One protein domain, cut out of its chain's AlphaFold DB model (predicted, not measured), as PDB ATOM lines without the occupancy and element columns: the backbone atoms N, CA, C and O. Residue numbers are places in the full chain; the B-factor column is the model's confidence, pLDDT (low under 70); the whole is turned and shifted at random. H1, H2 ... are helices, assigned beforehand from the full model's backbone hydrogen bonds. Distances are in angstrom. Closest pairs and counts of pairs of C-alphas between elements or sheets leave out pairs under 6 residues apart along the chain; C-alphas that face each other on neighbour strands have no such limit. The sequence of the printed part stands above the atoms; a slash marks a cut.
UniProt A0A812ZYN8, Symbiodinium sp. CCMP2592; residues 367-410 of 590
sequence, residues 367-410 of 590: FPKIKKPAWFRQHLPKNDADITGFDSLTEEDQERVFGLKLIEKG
ATOM      1  N   PHE A 367      -3.244   5.637 -11.465       81.62
ATOM      2  CA  PHE A 367      -2.764   5.171 -12.774       81.62
ATOM      3  C   PHE A 367      -1.401   4.422 -12.725       81.62
ATOM      4  O   PHE A 367      -1.311   3.331 -13.301       81.62
ATOM      5  N   PRO A 368      -0.377   4.873 -11.958       81.44
ATOM      6  CA  PRO A 368       0.917   4.185 -11.828       81.44
ATOM      7  C   PRO A 368       0.877   2.906 -10.979       81.44
ATOM      8  O   PRO A 368       1.825   2.126 -10.998       81.44
ATOM      9  N   LYS A 369      -0.197   2.700 -10.206       82.25
ATOM     10  CA  LYS A 369      -0.418   1.495  -9.389       82.25
ATOM     11  C   LYS A 369      -1.158   0.419 -10.189       82.25
ATOM     12  O   LYS A 369      -0.910  -0.768 -10.001       82.25
ATOM     13  N   ILE A 370      -2.045   0.841 -11.094       83.44
ATOM     14  CA  ILE A 370      -2.846  -0.031 -11.965       83.44
ATOM     15  C   ILE A 370      -2.020  -0.534 -13.160       83.44
ATOM     16  O   ILE A 370      -2.097  -1.710 -13.522       83.44
ATOM     17  N   LYS A 371      -1.217   0.333 -13.791       89.75
ATOM     18  CA  LYS A 371      -0.376  -0.021 -14.945       89.75
ATOM     19  C   LYS A 371       1.056  -0.327 -14.491       89.75
ATOM     20  O   LYS A 371       1.674   0.453 -13.776       89.75
ATOM     21  N   LYS A 372       1.623  -1.456 -14.929       88.12
ATOM     22  CA  LYS A 372       3.027  -1.819 -14.636       88.12
ATOM     23  C   LYS A 372       4.002  -0.904 -15.406       88.12
ATOM     24  O   LYS A 372       3.675  -0.536 -16.533       88.12
ATOM     25  N   PRO A 373       5.234  -0.642 -14.919       84.81
ATOM     26  CA  PRO A 373       6.237   0.179 -15.623       84.81
ATOM     27  C   PRO A 373       6.537  -0.230 -17.078       84.81
ATOM     28  O   PRO A 373       6.903   0.609 -17.895       84.81
ATOM     29  N   ALA A 374       6.352  -1.508 -17.430       86.31
ATOM     30  CA  ALA A 374       6.486  -1.990 -18.806       86.31
ATOM     31  C   ALA A 374       5.403  -1.451 -19.765       86.31
ATOM     32  O   ALA A 374       5.678  -1.305 -20.949       86.31
ATOM     33  N   TRP A 375       4.204  -1.131 -19.263       91.75
ATOM     34  CA  TRP A 375       3.112  -0.558 -20.055       91.75
ATOM     35  C   TRP A 375       3.422   0.889 -20.456       91.75
ATOM     36  O   TRP A 375       3.285   1.250 -21.620       91.75
ATOM     37  N   PHE A 376       3.937   1.696 -19.521       88.12
ATOM     38  CA  PHE A 376       4.371   3.070 -19.801       88.12
ATOM     39  C   PHE A 376       5.411   3.110 -20.934       88.12
ATOM     40  O   PHE A 376       5.190   3.789 -21.930       88.12
ATOM     41  N   ARG A 377       6.432   2.240 -20.879       87.00
ATOM     42  CA  ARG A 377       7.457   2.071 -21.937       87.00
ATOM     43  C   ARG A 377       6.921   1.674 -23.321       87.00
ATOM     44  O   ARG A 377       7.656   1.776 -24.300       87.00
ATOM     45  N   GLN A 378       5.697   1.150 -23.402       91.81
ATOM     46  CA  GLN A 378       5.053   0.716 -24.648       91.81
ATOM     47  C   GLN A 378       4.063   1.748 -25.204       91.81
ATOM     48  O   GLN A 378       3.775   1.711 -26.399       91.81
ATOM     49  N   HIS A 379       3.547   2.652 -24.364       88.94
ATOM     50  CA  HIS A 379       2.429   3.535 -24.714       88.94
ATOM     51  C   HIS A 379       2.691   5.035 -24.497       88.94
ATOM     52  O   HIS A 379       1.974   5.843 -25.084       88.94
ATOM     53  N   LEU A 380       3.707   5.432 -23.720       90.44
ATOM     54  CA  LEU A 380       4.157   6.826 -23.669       90.44
ATOM     55  C   LEU A 380       5.130   7.136 -24.822       90.44
ATOM     56  O   LEU A 380       6.045   6.351 -25.091       90.44
ATOM     57  N   PRO A 381       5.001   8.305 -25.472       92.12
ATOM     58  CA  PRO A 381       6.014   8.798 -26.393       92.12
ATOM     59  C   PRO A 381       7.369   9.038 -25.710       92.12
ATOM     60  O   PRO A 381       7.443   9.530 -24.578       92.12
ATOM     61  N   LYS A 382       8.453   8.706 -26.424       89.81
ATOM     62  CA  LYS A 382       9.837   8.805 -25.923       89.81
ATOM     63  C   LYS A 382      10.291  10.249 -25.726       89.81
ATOM     64  O   LYS A 382      11.015  10.520 -24.767       89.81
ATOM     65  N   ASN A 383       9.872  11.140 -26.623       90.44
ATOM     66  CA  ASN A 383      10.062  12.576 -26.475       90.44
ATOM     67  C   ASN A 383       8.903  13.152 -25.656       90.44
ATOM     68  O   ASN A 383       7.831  12.551 -25.550       90.44
ATOM     69  N   ASP A 384       9.121  14.313 -25.055       85.94
ATOM     70  CA  ASP A 384       8.118  14.942 -24.197       85.94
ATOM     71  C   ASP A 384       7.148  15.810 -25.025       85.94
ATOM     72  O   ASP A 384       5.941  15.721 -24.824       85.94
ATOM     73  N   ALA A 385       7.647  16.463 -26.084       89.81
ATOM     74  CA  ALA A 385       6.860  17.202 -27.084       89.81
ATOM     75  C   ALA A 385       5.888  16.344 -27.933       89.81
ATOM     76  O   ALA A 385       5.014  16.882 -28.603       89.81
ATOM     77  N   ASP A 386       6.017  15.013 -27.907       91.81
ATOM     78  CA  ASP A 386       5.102  14.098 -28.610       91.81
ATOM     79  C   ASP A 386       3.802  13.823 -27.807       91.81
ATOM     80  O   ASP A 386       2.925  13.091 -28.277       91.81
ATOM     81  N   ILE A 387       3.672  14.351 -26.579       91.81
ATOM     82  CA  ILE A 387       2.470  14.201 -25.745       91.81
ATOM     83  C   ILE A 387       1.469  15.315 -26.078       91.81
ATOM     84  O   ILE A 387       1.524  16.423 -25.548       91.81
ATOM     85  N   THR A 388       0.499  14.993 -26.932       92.62
ATOM     86  CA  THR A 388      -0.623  15.881 -27.268       92.62
ATOM     87  C   THR A 388      -1.383  16.321 -26.013       92.62
ATOM     88  O   THR A 388      -1.915  15.475 -25.295       92.62
ATOM     89  N   GLY A 389      -1.471  17.634 -25.783       91.56
ATOM     90  CA  GLY A 389      -2.180  18.223 -24.641       91.56
ATOM     91  C   GLY A 389      -1.338  18.407 -23.373       91.56
ATOM     92  O   GLY A 389      -1.876  18.898 -22.384       91.56
ATOM     93  N   PHE A 390      -0.041  18.074 -23.385       93.19
ATOM     94  CA  PHE A 390       0.841  18.294 -22.231       93.19
ATOM     95  C   PHE A 390       0.853  19.763 -21.779       93.19
ATOM     96  O   PHE A 390       0.628  20.046 -20.605       93.19
ATOM     97  N   ASP A 391       0.966  20.688 -22.735       93.88
ATOM     98  CA  ASP A 391       0.988  22.143 -22.513       93.88
ATOM     99  C   ASP A 391      -0.344  22.720 -21.983       93.88
ATOM    100  O   ASP A 391      -0.435  23.913 -21.704       93.88
ATOM    101  N   SER A 392      -1.396  21.895 -21.868       92.12
ATOM    102  CA  SER A 392      -2.703  22.276 -21.304       92.12
ATOM    103  C   SER A 392      -2.935  21.781 -19.868       92.12
ATOM    104  O   SER A 392      -3.981  22.064 -19.286       92.12
ATOM    105  N   LEU A 393      -1.968  21.061 -19.291       92.50
ATOM    106  CA  LEU A 393      -1.930  20.717 -17.866       92.50
ATOM    107  C   LEU A 393      -1.323  21.871 -17.053       92.50
ATOM    108  O   LEU A 393      -0.495  22.622 -17.573       92.50
ATOM    109  N   THR A 394      -1.675  21.983 -15.768       91.94
ATOM    110  CA  THR A 394      -0.987  22.914 -14.853       91.94
ATOM    111  C   THR A 394       0.455  22.463 -14.609       91.94
ATOM    112  O   THR A 394       0.784  21.289 -14.805       91.94
ATOM    113  N   GLU A 395       1.325  23.374 -14.171       93.38
ATOM    114  CA  GLU A 395       2.748  23.077 -13.952       93.38
ATOM    115  C   GLU A 395       2.948  21.912 -12.961       93.38
ATOM    116  O   GLU A 395       3.795  21.047 -13.188       93.38
ATOM    117  N   GLU A 396       2.101  21.784 -11.933       91.06
ATOM    118  CA  GLU A 396       2.166  20.682 -10.965       91.06
ATOM    119  C   GLU A 396       1.780  19.320 -11.572       91.06
ATOM    120  O   GLU A 396       2.344  18.289 -11.195       91.06
ATOM    121  N   ASP A 397       0.826  19.279 -12.511       91.56
ATOM    122  CA  ASP A 397       0.466  18.047 -13.226       91.56
ATOM    123  C   ASP A 397       1.466  17.704 -14.340       91.56
ATOM    124  O   ASP A 397       1.766  16.522 -14.546       91.56
ATOM    125  N   GLN A 398       2.082  18.707 -14.974       94.12
ATOM    126  CA  GLN A 398       3.243  18.508 -15.846       94.12
ATOM    127  C   GLN A 398       4.412  17.875 -15.067       94.12
ATOM    128  O   GLN A 398       4.955  16.853 -15.500       94.12
ATOM    129  N   GLU A 399       4.755  18.398 -13.880       93.44
ATOM    130  CA  GLU A 399       5.779  17.814 -13.000       93.44
ATOM    131  C   GLU A 399       5.446  16.376 -12.580       93.44
ATOM    132  O   GLU A 399       6.318  15.501 -12.627       93.44
ATOM    133  N   ARG A 400       4.189  16.080 -12.220       89.75
ATOM    134  CA  ARG A 400       3.756  14.709 -11.883       89.75
ATOM    135  C   ARG A 400       3.970  13.750 -13.057       89.75
ATOM    136  O   ARG A 400       4.512  12.661 -12.857       89.75
ATOM    137  N   VAL A 401       3.607  14.144 -14.280       90.94
ATOM    138  CA  VAL A 401       3.814  13.325 -15.491       90.94
ATOM    139  C   VAL A 401       5.309  13.152 -15.809       90.94
ATOM    140  O   VAL A 401       5.738  12.035 -16.126       90.94
ATOM    141  N   PHE A 402       6.138  14.188 -15.635       91.75
ATOM    142  CA  PHE A 402       7.601  14.061 -15.712       91.75
ATOM    143  C   PHE A 402       8.164  13.104 -14.649       91.75
ATOM    144  O   PHE A 402       9.037  12.285 -14.958       91.75
ATOM    145  N   GLY A 403       7.636  13.136 -13.423       89.81
ATOM    146  CA  GLY A 403       7.978  12.208 -12.343       89.81
ATOM    147  C   GLY A 403       7.738  10.744 -12.722       89.81
ATOM    148  O   GLY A 403       8.602   9.890 -12.501       89.81
ATOM    149  N   LEU A 404       6.619  10.446 -13.393       87.44
ATOM    150  CA  LEU A 404       6.344   9.103 -13.919       87.44
ATOM    151  C   LEU A 404       7.359   8.685 -14.996       87.44
ATOM    152  O   LEU A 404       7.875   7.567 -14.944       87.44
ATOM    153  N   LYS A 405       7.732   9.590 -15.912       86.81
ATOM    154  CA  LYS A 405       8.796   9.339 -16.904       86.81
ATOM    155  C   LYS A 405      10.185   9.153 -16.264       86.81
ATOM    156  O   LYS A 405      10.993   8.378 -16.780       86.81
ATOM    157  N   LEU A 406      10.484   9.800 -15.135       85.50
ATOM    158  CA  LEU A 406      11.734   9.609 -14.378       85.50
ATOM    159  C   LEU A 406      11.819   8.229 -13.703       85.50
ATOM    160  O   LEU A 406      12.895   7.616 -13.692       85.50
ATOM    161  N   ILE A 407      10.690   7.722 -13.199       81.81
ATOM    162  CA  ILE A 407      10.547   6.347 -12.692       81.81
ATOM    163  C   ILE A 407      10.682   5.344 -13.850       81.81
ATOM    164  O   ILE A 407      11.443   4.381 -13.754       81.81
ATOM    165  N   GLU A 408      10.014   5.589 -14.981       82.12
ATOM    166  CA  GLU A 408      10.073   4.730 -16.171       82.12
ATOM    167  C   GLU A 408      11.506   4.572 -16.713       82.12
ATOM    168  O   GLU A 408      11.948   3.450 -16.995       82.12
ATOM    169  N   LYS A 409      12.257   5.681 -16.783       82.69
ATOM    170  CA  LYS A 409      13.671   5.741 -17.196       82.69
ATOM    171  C   LYS A 409      14.633   5.092 -16.179       82.69
ATOM    172  O   LYS A 409      15.834   5.048 -16.437       82.69
ATOM    173  N   GLY A 410      14.142   4.596 -15.036       77.31
ATOM    174  CA  GLY A 410      14.940   3.916 -14.006       77.31
ATOM    175  C   GLY A 410      15.971   4.811 -13.309       77.31
ATOM    176  O   GLY A 410      16.905   4.301 -12.696       77.31
TER     177      GLY A 410
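Overview. This is residues 367 to 410 of the 590 residues of a protein of Symbiodinium sp. CCMP2592 (UniProt A0A812ZYN8). The printed part traces a ring: H3, the longest helix, makes one side, the long link of residues 380 to 394 runs back along the other side, and H2 closes one end, where the last residue of H3 comes near the first of H2. The very short H1 sits before H2 at that same end, close to H3. There are 44 residues printed, with three named helices in the order H1, H2, H3 and no named strand, and the class is all helix. The whole is compact: the radius of gyration of the C-alphas is 10.4 A, and the C-alphas span 26 by 18 by 17 A along their three main axes.

Arrangement. Begin at H1, residues 367 to 370, and go on to H2, residues 373 to 379; these two meet only through their link. Next look at H3, residues 395 to 408. H1 and H3 are close but not clearly touching: their closest C-alphas, those of Pro 368 and Leu 404, are 7.6 A apart. H2 and H3 only just touch, with 3 pairs of C-alphas within 8 A, and H3 does so with residue 408 alone. Their closest C-alphas are those of Pro 373 and Glu 408, 6.0 A apart. They run opposite ways at a steep tilt of 69 degrees, only just short of about perpendicular. In H2 and H3 every O i to N i+4 pair is within hydrogen-bond range; H1 is too short for such a pair, and its one O i to N i+3 pair is within range.

Along the chain. Find C-alpha 367 at (-2.764, 5.171, -12.774), where H1 begins its four residues. From C-alpha 373 at (6.237, 0.179, -15.623), H2 runs 10.4 A to C-alpha 379. H3 runs 19.9 A from C-alpha 395 to C-alpha 408 at (10.073, 4.730, -16.171).

Size, cuts and confidence. The two C-alphas farthest apart, those of Ser 392 and Gly 410, are 26.5 A apart. The link H1 to H2 is tight, and the link H2 to H3 is long, with 15 residues. The printed part has no cut. The mean pLDDT of the printed part is 88.7, and no printed residue is under 70.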